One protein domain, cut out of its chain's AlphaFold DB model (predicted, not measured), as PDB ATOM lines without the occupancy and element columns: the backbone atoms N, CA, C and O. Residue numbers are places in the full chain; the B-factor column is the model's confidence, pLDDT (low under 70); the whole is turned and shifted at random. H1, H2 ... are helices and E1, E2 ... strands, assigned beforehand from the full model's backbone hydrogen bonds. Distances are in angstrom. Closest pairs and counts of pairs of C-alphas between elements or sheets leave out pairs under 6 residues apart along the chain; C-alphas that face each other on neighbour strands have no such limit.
ATOM      1  N   ILE A   3     198.228 148.356 175.143       81.31
ATOM      2  CA  ILE A   3     197.630 147.080 174.729       81.31
ATOM      3  C   ILE A   3     197.909 146.032 175.805       81.31
ATOM      4  O   ILE A   3     199.049 145.649 176.043       81.31
ATOM      5  N   GLY A   4     196.861 145.557 176.459       78.69
ATOM      6  CA  GLY A   4     196.886 144.505 177.464       78.69
ATOM      7  C   GLY A   4     195.771 143.494 177.222       78.69
ATOM      8  O   GLY A   4     195.068 143.539 176.211       78.69
ATOM      9  N   ASN A   5     195.596 142.571 178.167       69.50
ATOM     10  CA  ASN A   5     194.635 141.473 178.033       69.50
ATOM     11  C   ASN A   5     193.179 141.962 177.888       69.50
ATOM     12  O   ASN A   5     192.389 141.362 177.165       69.50
ATOM     13  N   ASP A   6     192.855 143.098 178.510       63.06
ATOM     14  CA  ASP A   6     191.520 143.706 178.494       63.06
ATOM     15  C   ASP A   6     191.315 144.745 177.380       63.06
ATOM     16  O   ASP A   6     190.223 145.294 177.229       63.06
ATOM     17  N   THR A   7     192.318 145.039 176.547       58.72
ATOM     18  CA  THR A   7     192.143 146.036 175.469       58.72
ATOM     19  C   THR A   7     191.145 145.553 174.412       58.72
ATOM     20  O   THR A   7     190.469 146.360 173.779       58.72
ATOM     21  N   LYS A   8     190.942 144.230 174.310       55.72
ATOM     22  CA  LYS A   8     189.861 143.622 173.525       55.72
ATOM     23  C   LYS A   8     188.464 143.892 174.113       55.72
ATOM     24  O   LYS A   8     187.506 143.983 173.350       55.72
ATOM     25  N   SER A   9     188.327 144.025 175.438       55.22
ATOM     26  CA  SER A   9     187.028 144.152 176.121       55.22
ATOM     27  C   SER A   9     186.516 145.599 176.202       55.22
ATOM     28  O   SER A   9     185.306 145.817 176.233       55.22
ATOM     29  N   ARG A  10     187.394 146.612 176.117       59.69
ATOM     30  CA  ARG A  10     187.029 148.052 176.093       59.69
ATOM     31  C   ARG A  10     186.784 148.615 174.683       59.69
ATOM     32  O   ARG A  10     187.082 149.774 174.395       59.69
ATOM     33  N   TYR A  11     186.202 147.793 173.812       61.38
ATOM     34  CA  TYR A  11     186.125 148.010 172.362       61.38
ATOM     35  C   TYR A  11     185.488 149.345 171.937       61.38
ATOM     36  O   TYR A  11     185.914 149.933 170.949       61.38
ATOM     37  N   LYS A  12     184.481 149.851 172.665       61.62
ATOM     38  CA  LYS A  12     183.726 151.046 172.244       61.62
ATOM     39  C   LYS A  12     184.564 152.330 172.273       61.62
ATOM     40  O   LYS A  12     184.513 153.097 171.320       61.62
ATOM     41  N   TYR A  13     185.327 152.551 173.342       71.44
ATOM     42  CA  TYR A  13     186.123 153.773 173.501       71.44
ATOM     43  C   TYR A  13     187.417 153.704 172.696       71.44
ATOM     44  O   TYR A  13     187.733 154.632 171.963       71.44
ATOM     45  N   VAL A  14     188.098 152.556 172.743       72.25
ATOM     46  CA  VAL A  14     189.360 152.342 172.022       72.25
ATOM     47  C   VAL A  14     189.167 152.470 170.512       72.25
ATOM     48  O   VAL A  14     190.017 153.024 169.821       72.25
ATOM     49  N   ARG A  15     188.033 151.987 169.987       77.69
ATOM     50  CA  ARG A  15     187.708 152.131 168.569       77.69
ATOM     51  C   ARG A  15     187.534 153.595 168.169       77.69
ATOM     52  O   ARG A  15     188.128 154.005 167.182       77.69
ATOM     53  N   TRP A  16     186.759 154.360 168.937       81.75
ATOM     54  CA  TRP A  16     186.522 155.775 168.649       81.75
ATOM     55  C   TRP A  16     187.818 156.594 168.698       81.75
ATOM     56  O   TRP A  16     188.084 157.388 167.802       81.75
ATOM     57  N   GLU A  17     188.660 156.371 169.709       81.56
ATOM     58  CA  GLU A  17     189.954 157.055 169.824       81.56
ATOM     59  C   GLU A  17     190.878 156.741 168.641       81.56
ATOM     60  O   GLU A  17     191.540 157.638 168.122       81.56
ATOM     61  N   ALA A  18     190.892 155.485 168.188       81.12
ATOM     62  CA  ALA A  18     191.657 155.078 167.018       81.12
ATOM     63  C   ALA A  18     191.116 155.699 165.720       81.12
ATOM     64  O   ALA A  18     191.909 156.195 164.926       81.12
ATOM     65  N   GLU A  19     189.793 155.720 165.520       84.69
ATOM     66  CA  GLU A  19     189.149 156.359 164.357       84.69
ATOM     67  C   GLU A  19     189.536 157.834 164.260       84.69
ATOM     68  O   GLU A  19     190.022 158.279 163.222       84.69
ATOM     69  N   VAL A  20     189.410 158.567 165.368       87.06
ATOM     70  CA  VAL A  20     189.755 159.991 165.420       87.06
ATOM     71  C   VAL A  20     191.254 160.209 165.202       87.06
ATOM     72  O   VAL A  20     191.636 161.140 164.497       87.06
ATOM     73  N   ALA A  21     192.122 159.368 165.770       86.00
ATOM     74  CA  ALA A  21     193.566 159.473 165.562       86.00
ATOM     75  C   ALA A  21     193.951 159.264 164.088       86.00
ATOM     76  O   ALA A  21     194.757 160.027 163.560       86.00
ATOM     77  N   ILE A  22     193.343 158.281 163.419       83.62
ATOM     78  CA  ILE A  22     193.555 158.015 161.989       83.62
ATOM     79  C   ILE A  22     193.036 159.189 161.148       83.62
ATOM     80  O   ILE A  22     193.758 159.684 160.288       83.62
ATOM     81  N   GLU A  23     191.829 159.692 161.430       86.94
ATOM     82  CA  GLU A  23     191.244 160.849 160.733       86.94
ATOM     83  C   GLU A  23     192.120 162.105 160.861       86.94
ATOM     84  O   GLU A  23     192.251 162.892 159.924       86.94
ATOM     85  N   LYS A  24     192.759 162.290 162.022       87.88
ATOM     86  CA  LYS A  24     193.666 163.413 162.295       87.88
ATOM     87  C   LYS A  24     195.090 163.196 161.774       87.88
ATOM     88  O   LYS A  24     195.910 164.099 161.927       87.88
ATOM     89  N   GLY A  25     195.397 162.037 161.189       85.00
ATOM     90  CA  GLY A  25     196.750 161.691 160.747       85.00
ATOM     91  C   GLY A  25     197.753 161.594 161.902       85.00
ATOM     92  O   GLY A  25     198.939 161.872 161.727       85.00
ATOM     93  N   CYS A  26     197.287 161.263 163.108       86.69
ATOM     94  CA  CYS A  26     198.150 161.090 164.267       86.69
ATOM     95  C   CYS A  26     198.985 159.818 164.133       86.69
ATOM     96  O   CYS A  26     198.492 158.786 163.691       86.69
ATOM     97  N   THR A  27     200.228 159.862 164.616       88.12
ATOM     98  CA  THR A  27     201.065 158.662 164.706       88.12
ATOM     99  C   THR A  27     200.572 157.743 165.826       88.12
ATOM    100  O   THR A  27     200.491 158.144 166.989       88.12
ATOM    101  N   VAL A  28     200.258 156.494 165.485       87.56
ATOM    102  CA  VAL A  28     199.772 155.477 166.419       87.56
ATOM    103  C   VAL A  28     200.923 154.563 166.835       87.56
ATOM    104  O   VAL A  28     201.492 153.828 166.031       87.56
ATOM    105  N   ILE A  29     201.230 154.586 168.133       89.12
ATOM    106  CA  ILE A  29     202.215 153.706 168.774       89.12
ATOM    107  C   ILE A  29     201.468 152.747 169.704       89.12
ATOM    108  O   ILE A  29     200.907 153.167 170.722       89.12
ATOM    109  N   GLY A  30     201.428 151.466 169.358       88.06
ATOM    110  CA  GLY A  30     200.910 150.385 170.189       88.06
ATOM    111  C   GLY A  30     201.961 149.921 171.193       88.06
ATOM    112  O   GLY A  30     203.036 149.473 170.812       88.06
ATOM    113  N   VAL A  31     201.665 150.012 172.484       89.38
ATOM    114  CA  VAL A  31     202.585 149.607 173.550       89.38
ATOM    115  C   VAL A  31     202.020 148.386 174.261       89.38
ATOM    116  O   VAL A  31     201.016 148.480 174.967       89.38
ATOM    117  N   ASN A  32     202.661 147.241 174.068       87.81
ATOM    118  CA  ASN A  32     202.222 145.956 174.589       87.81
ATOM    119  C   ASN A  32     202.657 145.770 176.049       87.81
ATOM    120  O   ASN A  32     203.845 145.646 176.357       87.81
ATOM    121  N   LEU A  33     201.681 145.697 176.951       85.88
ATOM    122  CA  LEU A  33     201.878 145.471 178.385       85.88
ATOM    123  C   LEU A  33     202.354 144.049 178.707       85.88
ATOM    124  O   LEU A  33     202.898 143.822 179.781       85.88
ATOM    125  N   ASP A  34     202.175 143.097 177.789       82.75
ATOM    126  CA  ASP A  34     202.699 141.733 177.926       82.75
ATOM    127  C   ASP A  34     204.179 141.603 177.527       82.75
ATOM    128  O   ASP A  34     204.742 140.514 177.602       82.75
ATOM    129  N   GLY A  35     204.818 142.705 177.116       82.94
ATOM    130  CA  GLY A  35     206.219 142.718 176.700       82.94
ATOM    131  C   GLY A  35     206.459 142.191 175.281       82.94
ATOM    132  O   GLY A  35     207.614 142.054 174.876       82.94
ATOM    133  N   SER A  36     205.406 141.925 174.501       84.81
ATOM    134  CA  SER A  36     205.548 141.497 173.106       84.81
ATOM    135  C   SER A  36     206.159 142.600 172.240       84.81
ATOM    136  O   SER A  36     205.712 143.748 172.261       84.81
ATOM    137  N   ARG A  37     207.151 142.242 171.415       85.19
ATOM    138  CA  ARG A  37     207.784 143.153 170.437       85.19
ATOM    139  C   ARG A  37     206.994 143.301 169.129       85.19
ATOM    140  O   ARG A  37     207.339 144.129 168.295       85.19
ATOM    141  N   TYR A  38     205.951 142.493 168.960       82.81
ATOM    142  CA  TYR A  38     205.144 142.402 167.745       82.81
ATOM    143  C   TYR A  38     203.675 142.683 168.041       82.81
ATOM    144  O   TYR A  38     203.236 142.654 169.193       82.81
ATOM    145  N   MET A  39     202.894 142.923 166.989       81.75
ATOM    146  CA  MET A  39     201.450 143.056 167.123       81.75
ATOM    147  C   MET A  39     200.845 141.709 167.537       81.75
ATOM    148  O   MET A  39     200.900 140.728 166.796       81.75
ATOM    149  N   VAL A  40     200.186 141.673 168.693       75.88
ATOM    150  CA  VAL A  40     199.428 140.497 169.135       75.88
ATOM    151  C   VAL A  40     198.011 140.588 168.572       75.88
ATOM    152  O   VAL A  40     197.156 141.275 169.138       75.88
ATOM    153  N   LYS A  41     197.741 139.894 167.456       74.94
ATOM    154  CA  LYS A  41     196.442 139.937 166.742       74.94
ATOM    155  C   LYS A  41     195.230 139.718 167.653       74.94
ATOM    156  O   LYS A  41     194.191 140.340 167.450       74.94
ATOM    157  N   GLU A  42     195.364 138.860 168.660       74.12
ATOM    158  CA  GLU A  42     194.279 138.504 169.582       74.12
ATOM    159  C   GLU A  42     193.905 139.625 170.558       74.12
ATOM    160  O   GLU A  42     192.743 139.724 170.956       74.12
ATOM    161  N   LYS A  43     194.875 140.469 170.929       71.62
ATOM    162  CA  LYS A  43     194.715 141.584 171.879       71.62
ATOM    163  C   LYS A  43     194.540 142.930 171.171       71.62
ATOM    164  O   LYS A  43     194.129 143.907 171.795       71.62
ATOM    165  N   CYS A  44     194.842 142.976 169.874       71.19
ATOM    166  CA  CYS A  44     194.828 144.181 169.062       71.19
ATOM    167  C   CYS A  44     193.446 144.422 168.407       71.19
ATOM    168  O   CYS A  44     192.933 143.548 167.686       71.19
ATOM    169  N   PRO A  45     192.829 145.602 168.613       73.06
ATOM    170  CA  PRO A  45     191.603 145.993 167.921       73.06
ATOM    171  C   PRO A  45     191.767 145.942 166.390       73.06
ATOM    172  O   PRO A  45     192.789 146.406 165.892       73.06
ATOM    173  N   PRO A  46     190.773 145.445 165.622       77.50
ATOM    174  CA  PRO A  46     190.833 145.382 164.156       77.50
ATOM    175  C   PRO A  46     191.164 146.705 163.468       77.50
ATOM    176  O   PRO A  46     191.788 146.696 162.420       77.50
ATOM    177  N   ILE A  47     190.752 147.824 164.062       76.94
ATOM    178  CA  ILE A  47     190.845 149.145 163.443       76.94
ATOM    179  C   ILE A  47     192.256 149.729 163.390       76.94
ATOM    180  O   ILE A  47     192.514 150.620 162.595       76.94
ATOM    181  N   ILE A  48     193.158 149.232 164.235       75.62
ATOM    182  CA  ILE A  48     194.563 149.649 164.235       75.62
ATOM    183  C   ILE A  48     195.488 148.582 163.645       75.62
ATOM    184  O   ILE A  48     196.704 148.689 163.778       75.62
ATOM    185  N   ARG A  49     194.925 147.526 163.050       77.88
ATOM    186  CA  ARG A  49     195.719 146.543 162.318       77.88
ATOM    187  C   ARG A  49     195.973 147.079 160.925       77.88
ATOM    188  O   ARG A  49     195.042 147.549 160.280       77.88
ATOM    189  N   ASP A  50     197.213 146.953 160.478       75.00
ATOM    190  CA  ASP A  50     197.607 147.143 159.082       75.00
ATOM    191  C   ASP A  50     197.436 148.601 158.611       75.00
ATOM    192  O   ASP A  50     197.406 148.890 157.424       75.00
ATOM    193  N   ILE A  51     197.360 149.547 159.556       78.25
ATOM    194  CA  ILE A  51     197.258 150.990 159.278       78.25
ATOM    195  C   ILE A  51     198.625 151.674 159.190       78.25
ATOM    196  O   ILE A  51     198.683 152.899 159.138       78.25
ATOM    197  N   GLY A  52     199.725 150.919 159.266       82.81
ATOM    198  CA  GLY A  52     201.048 151.521 159.393       82.81
ATOM    199  C   GLY A  52     201.355 152.020 160.792       82.81
ATOM    200  O   GLY A  52     202.004 153.049 160.912       82.81
ATOM    201  N   ALA A  53     200.856 151.344 161.834       86.25
ATOM    202  CA  ALA A  53     201.205 151.605 163.229       86.25
ATOM    203  C   ALA A  53     202.402 150.749 163.668       86.25
ATOM    204  O   ALA A  53     202.638 149.662 163.130       86.25
ATOM    205  N   ILE A  54     203.127 151.209 164.691       89.00
ATOM    206  CA  ILE A  54     204.222 150.450 165.301       89.00
ATOM    207  C   ILE A  54     203.782 149.804 166.604       89.00
ATOM    208  O   ILE A  54     203.043 150.403 167.386       89.00
ATOM    209  N   PHE A  55     204.288 148.603 166.868       88.75
ATOM    210  CA  PHE A  55     204.056 147.889 168.119       88.75
ATOM    211  C   PHE A  55     205.377 147.668 168.851       88.75
ATOM    212  O   PHE A  55     206.311 147.099 168.292       88.75
ATOM    213  N   VAL A  56     205.450 148.122 170.102       91.19
ATOM    214  CA  VAL A  56     206.640 148.039 170.961       91.19
ATOM    215  C   VAL A  56     206.272 147.474 172.333       91.19
ATOM    216  O   VAL A  56     205.132 147.630 172.777       91.19
ATOM    217  N   PRO A  57     207.201 146.825 173.051       91.56
ATOM    218  CA  PRO A  57     206.922 146.361 174.403       91.56
ATOM    219  C   PRO A  57     206.858 147.538 175.386       91.56
ATOM    220  O   PRO A  57     207.467 148.586 175.160       91.56
ATOM    221  N   PHE A  58     206.155 147.360 176.508       89.56
ATOM    222  CA  PHE A  58     206.094 148.346 177.590       89.56
ATOM    223  C   PHE A  58     207.452 148.486 178.287       89.56
ATOM    224  O   PHE A  58     207.740 147.851 179.300       89.56
ATOM    225  N   SER A  59     208.320 149.311 177.709       89.44
ATOM    226  CA  SER A  59     209.636 149.601 178.253       89.44
ATOM    227  C   SER A  59     210.076 151.027 177.896       89.44
ATOM    228  O   SER A  59     209.937 151.427 176.740       89.44
ATOM    229  N   PRO A  60     210.632 151.802 178.848       89.75
ATOM    230  CA  PRO A  60     210.893 153.226 178.639       89.75
ATOM    231  C   PRO A  60     211.780 153.543 177.432       89.75
ATOM    232  O   PRO A  60     211.479 154.471 176.689       89.75
ATOM    233  N   LYS A  61     212.848 152.766 177.205       91.94
ATOM    234  CA  LYS A  61     213.835 153.075 176.157       91.94
ATOM    235  C   LYS A  61     213.255 152.944 174.751       91.94
ATOM    236  O   LYS A  61     213.416 153.848 173.943       91.94
ATOM    237  N   ILE A  62     212.569 151.837 174.463       91.56
ATOM    238  CA  ILE A  62     211.970 151.616 173.140       91.56
ATOM    239  C   ILE A  62     210.754 152.514 172.900       91.56
ATOM    240  O   ILE A  62     210.540 152.950 171.776       91.56
ATOM    241  N   VAL A  63     209.982 152.836 173.945       90.75
ATOM    242  CA  VAL A  63     208.853 153.768 173.827       90.75
ATOM    243  C   VAL A  63     209.353 155.179 173.523       90.75
ATOM    244  O   VAL A  63     208.823 155.812 172.616       90.75
ATOM    245  N   ALA A  64     210.393 155.651 174.219       92.12
ATOM    246  CA  ALA A  64     211.025 156.935 173.911       92.12
ATOM    247  C   ALA A  64     211.573 156.951 172.478       92.12
ATOM    248  O   ALA A  64     211.259 157.854 171.708       92.12
ATOM    249  N   HIS A  65     212.287 155.891 172.085       92.56
ATOM    250  CA  HIS A  65     212.793 155.750 170.724       92.56
ATOM    251  C   HIS A  65     211.669 155.797 169.676       92.56
ATOM    252  O   HIS A  65     211.824 156.468 168.659       92.56
ATOM    253  N   ALA A  66     210.528 155.151 169.942       91.12
ATOM    254  CA  ALA A  66     209.357 155.188 169.070       91.12
ATOM    255  C   ALA A  66     208.750 156.584 168.949       91.12
ATOM    256  O   ALA A  66     208.450 157.018 167.846       91.12
ATOM    257  N   ILE A  67     208.610 157.311 170.055       89.44
ATOM    258  CA  ILE A  67     208.078 158.680 170.026       89.44
ATOM    259  C   ILE A  67     208.990 159.611 169.212       89.44
ATOM    260  O   ILE A  67     208.494 160.487 168.511       89.44
ATOM    261  N   GLU A  68     210.306 159.421 169.294       91.50
ATOM    262  CA  GLU A  68     211.289 160.292 168.639       91.50
ATOM    263  C   GLU A  68     211.560 159.934 167.171       91.50
ATOM    264  O   GLU A  68     211.853 160.824 166.376       91.50
ATOM    265  N   ASN A  69     211.501 158.649 166.806       89.25
ATOM    266  CA  ASN A  69     212.014 158.156 165.520       89.25
ATOM    267  C   ASN A  69     210.949 157.511 164.631       89.25
ATOM    268  O   ASN A  69     211.260 157.127 163.504       89.25
ATOM    269  N   TYR A  70     209.716 157.341 165.115       88.06
ATOM    270  CA  TYR A  70     208.658 156.721 164.332       88.06
ATOM    271  C   TYR A  70     207.664 157.743 163.790       88.06
ATOM    272  O   TYR A  70     207.079 158.530 164.531       88.06
ATOM    273  N   SER A  71     207.407 157.646 162.492       84.12
ATOM    274  CA  SER A  71     206.276 158.266 161.812       84.12
ATOM    275  C   SER A  71     205.472 157.166 161.132       84.12
ATOM    276  O   SER A  71     206.068 156.276 160.525       84.12
ATOM    277  N   MET A  72     204.141 157.216 161.210       80.88
ATOM    278  CA  MET A  72     203.308 156.239 160.502       80.88
ATOM    279  C   MET A  72     203.595 156.263 158.996       80.88
ATOM    280  O   MET A  72     203.651 157.330 158.381       80.88
ATOM    281  N   HIS A  73     203.753 155.076 158.417       71.38
ATOM    282  CA  HIS A  73     203.930 154.877 156.980       71.38
ATOM    283  C   HIS A  73     202.612 154.376 156.379       71.38
ATOM    284  O   HIS A  73     201.955 153.532 156.972       71.38
ATOM    285  N   ASN A  74     202.220 154.853 155.197       65.94
ATOM    286  CA  ASN A  74     200.953 154.476 154.544       65.94
ATOM    287  C   ASN A  74     201.009 153.103 153.838       65.94
ATOM    288  O   ASN A  74     200.319 152.873 152.846       65.94
ATOM    289  N   ASP A  75     201.824 152.177 154.338       64.31
ATOM    290  CA  ASP A  75     202.244 150.996 153.576       64.31
ATOM    291  C   ASP A  75     201.323 149.776 153.773       64.31
ATOM    292  O   ASP A  75     201.656 148.672 153.352       64.31
ATOM    293  N   ASN A  76     200.138 149.962 154.370       65.81
ATOM    294  CA  ASN A  76     199.160 148.904 154.682       65.81
ATOM    295  C   ASN A  76     199.728 147.720 155.500       65.81
ATOM    296  O   ASN A  76     199.136 146.642 155.515       65.81
ATOM    297  N   ASP A  77     200.870 147.897 156.170       72.31
ATOM    298  CA  ASP A  77     201.489 146.881 157.023       72.31
ATOM    299  C   ASP A  77     201.965 147.504 158.337       72.31
ATOM    300  O   ASP A  77     202.287 148.690 158.410       72.31
ATOM    301  N   ASN A  78     201.980 146.713 159.404       74.75
ATOM    302  CA  ASN A  78     202.435 147.184 160.705       74.75
ATOM    303  C   ASN A  78     203.958 147.243 160.724       74.75
ATOM    304  O   ASN A  78     204.645 146.295 160.347       74.75
ATOM    305  N   TYR A  79     204.497 148.347 161.229       80.06
ATOM    306  CA  TYR A  79     205.937 148.479 161.345       80.06
ATOM    307  C   TYR A  79     206.450 147.708 162.565       80.06
ATOM    308  O   TYR A  79     205.864 147.745 163.655       80.06
ATOM    309  N   HIS A  80     207.595 147.055 162.396       82.50
ATOM    310  CA  HIS A  80     208.324 146.400 163.471       82.50
ATOM    311  C   HIS A  80     209.781 146.844 163.448       82.50
ATOM    312  O   HIS A  80     210.436 146.814 162.406       82.50
ATOM    313  N   TYR A  81     210.300 147.232 164.613       84.81
ATOM    314  CA  TYR A  81     211.722 147.517 164.740       84.81
ATOM    315  C   TYR A  81     212.557 146.268 164.482       84.81
ATOM    316  O   TYR A  81     212.235 145.170 164.943       84.81
ATOM    317  N   LEU A  82     213.672 146.471 163.787       85.94
ATOM    318  CA  LEU A  82     214.683 145.448 163.582       85.94
ATOM    319  C   LEU A  82     215.371 145.103 164.907       85.94
ATOM    320  O   LEU A  82     215.517 145.945 165.795       85.94
ATOM    321  N   GLU A  83     215.841 143.863 165.019       85.81
ATOM    322  CA  GLU A  83     216.469 143.338 166.236       85.81
ATOM    323  C   GLU A  83     217.640 144.204 166.723       85.81
ATOM    324  O   GLU A  83     217.758 144.469 167.916       85.81
ATOM    325  N   HIS A  84     218.444 144.748 165.807       88.75
ATOM    326  CA  HIS A  84     219.586 145.588 166.166       88.75
ATOM    327  C   HIS A  84     219.193 146.867 166.929       88.75
ATOM    328  O   HIS A  84     219.976 147.339 167.747       88.75
ATOM    329  N   ILE A  85     217.991 147.420 166.711       89.12
ATOM    330  CA  ILE A  85     217.494 148.579 167.471       89.12
ATOM    331  C   ILE A  85     217.297 148.184 168.936       89.12
ATOM    332  O   ILE A  85     217.718 148.899 169.845       89.12
ATOM    333  N   TYR A  86     216.723 147.004 169.169       88.19
ATOM    334  CA  TYR A  86     216.567 146.453 170.510       88.19
ATOM    335  C   TYR A  86     217.931 146.185 171.160       88.19
ATOM    336  O   TYR A  86     218.156 146.608 172.295       88.19
ATOM    337  N   THR A  87     218.875 145.585 170.437       89.94
ATOM    338  CA  THR A  87     220.233 145.345 170.946       89.94
ATOM    339  C   THR A  87     220.952 146.650 171.305       89.94
ATOM    340  O   THR A  87     221.525 146.753 172.389       89.94
ATOM    341  N   ASN A  88     220.853 147.685 170.462       90.19
ATOM    342  CA  ASN A  88     221.455 149.005 170.701       90.19
ATOM    343  C   ASN A  88     220.880 149.706 171.940       90.19
ATOM    344  O   ASN A  88     221.594 150.406 172.655       90.19
ATOM    345  N   LEU A  89     219.595 149.495 172.232       88.50
ATOM    346  CA  LEU A  89     218.944 150.016 173.438       88.50
ATOM    347  C   LEU A  89     219.233 149.160 174.692       88.50
ATOM    348  O   LEU A  89     218.872 149.546 175.813       88.50
ATOM    349  N   GLY A  90     219.928 148.031 174.532       86.06
ATOM    350  CA  GLY A  90     220.352 147.136 175.609       86.06
ATOM    351  C   GLY A  90     219.334 146.054 175.972       86.06
ATOM    352  O   GLY A  90     219.395 145.521 177.082       86.06
TER     353      GLY A  90
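This is residues 3 to 90 of the 92 residues of the protein "DUF1863 domain-containing protein" of Moritella viscosa (UniProt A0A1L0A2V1). Two short parallel strands, E1 and E2, lie side by side near the middle, with helix H2 packed over both of them; helix H1 lies at one end of the longest axis and the short helix H3 at the other. Two long stretches with no named element, residues 33 to 53 and 70 to 82, fill much of the rest, and the second leads out to H3. The printed part has 88 residues, with three named helices and two named strands in the order H1, E1, E2, H2, H3. The class is mixed, helices and strands, though under half of the residues are in named elements. The whole is compact, with a radius of gyration of the C-alphas of 12.6 A, and spans 37 by 27 by 19 A.

The printed part begins at Ile 3, and H1 takes residues 11 to 23, 18.1 A from first to last C-alpha, beginning with C-alpha 11 at (186.125, 148.010, 172.362). E1 is residues 29 to 32, 9.7 A long, with C-alpha 29 at (202.215, 153.706, 168.774). E2 is residues 54 to 57, 10.3 A long. H2 is residues 60 to 69, 14.1 A long. H3 is residues 83 to 88, 8.8 A long, and ends with C-alpha 88 at (221.455, 149.005, 170.701).

E1 and E2 are parallel neighbours, with 31 degrees between their directions. C-alphas 30 and 55 face each other at 4.5 A. N 30 and O 54, at 2.8 A, and N 56 and O 30, at 2.9 A, are within hydrogen-bond range. H2 has 5 pairs of C-alphas within 8 A of E2, the closest those of Val 56 and Val 63 at 6.8 A. It has 3 such pairs with E1, the closest those of Ile 29 and Ala 66 at 7.3 A. H2 and H3 are close but not clearly touching; their closest C-alphas, those of Ile 62 and Tyr 86, are 7.4 A apart. Their lines are only just about perpendicular, at 73 degrees. H1 is apart from E2, H2 and H3, and H3 is apart from E1 and E2. In H2 and H3 every O i to N i+4 pair is within hydrogen-bond range; in H1, 8 of 9 are.

The two C-alphas farthest apart, those of Lys 12 and Asn 88, are 37.8 A from each other. The printed part has no cut. The links from E1 to E2, 21 residues, and from H2 to H3, 13 residues, are long; those from H1 to E1 and from E2 to H2 are tight. The mean pLDDT of the printed part is 81.2, and residues 5 to 12 and 74 to 76 are under 70.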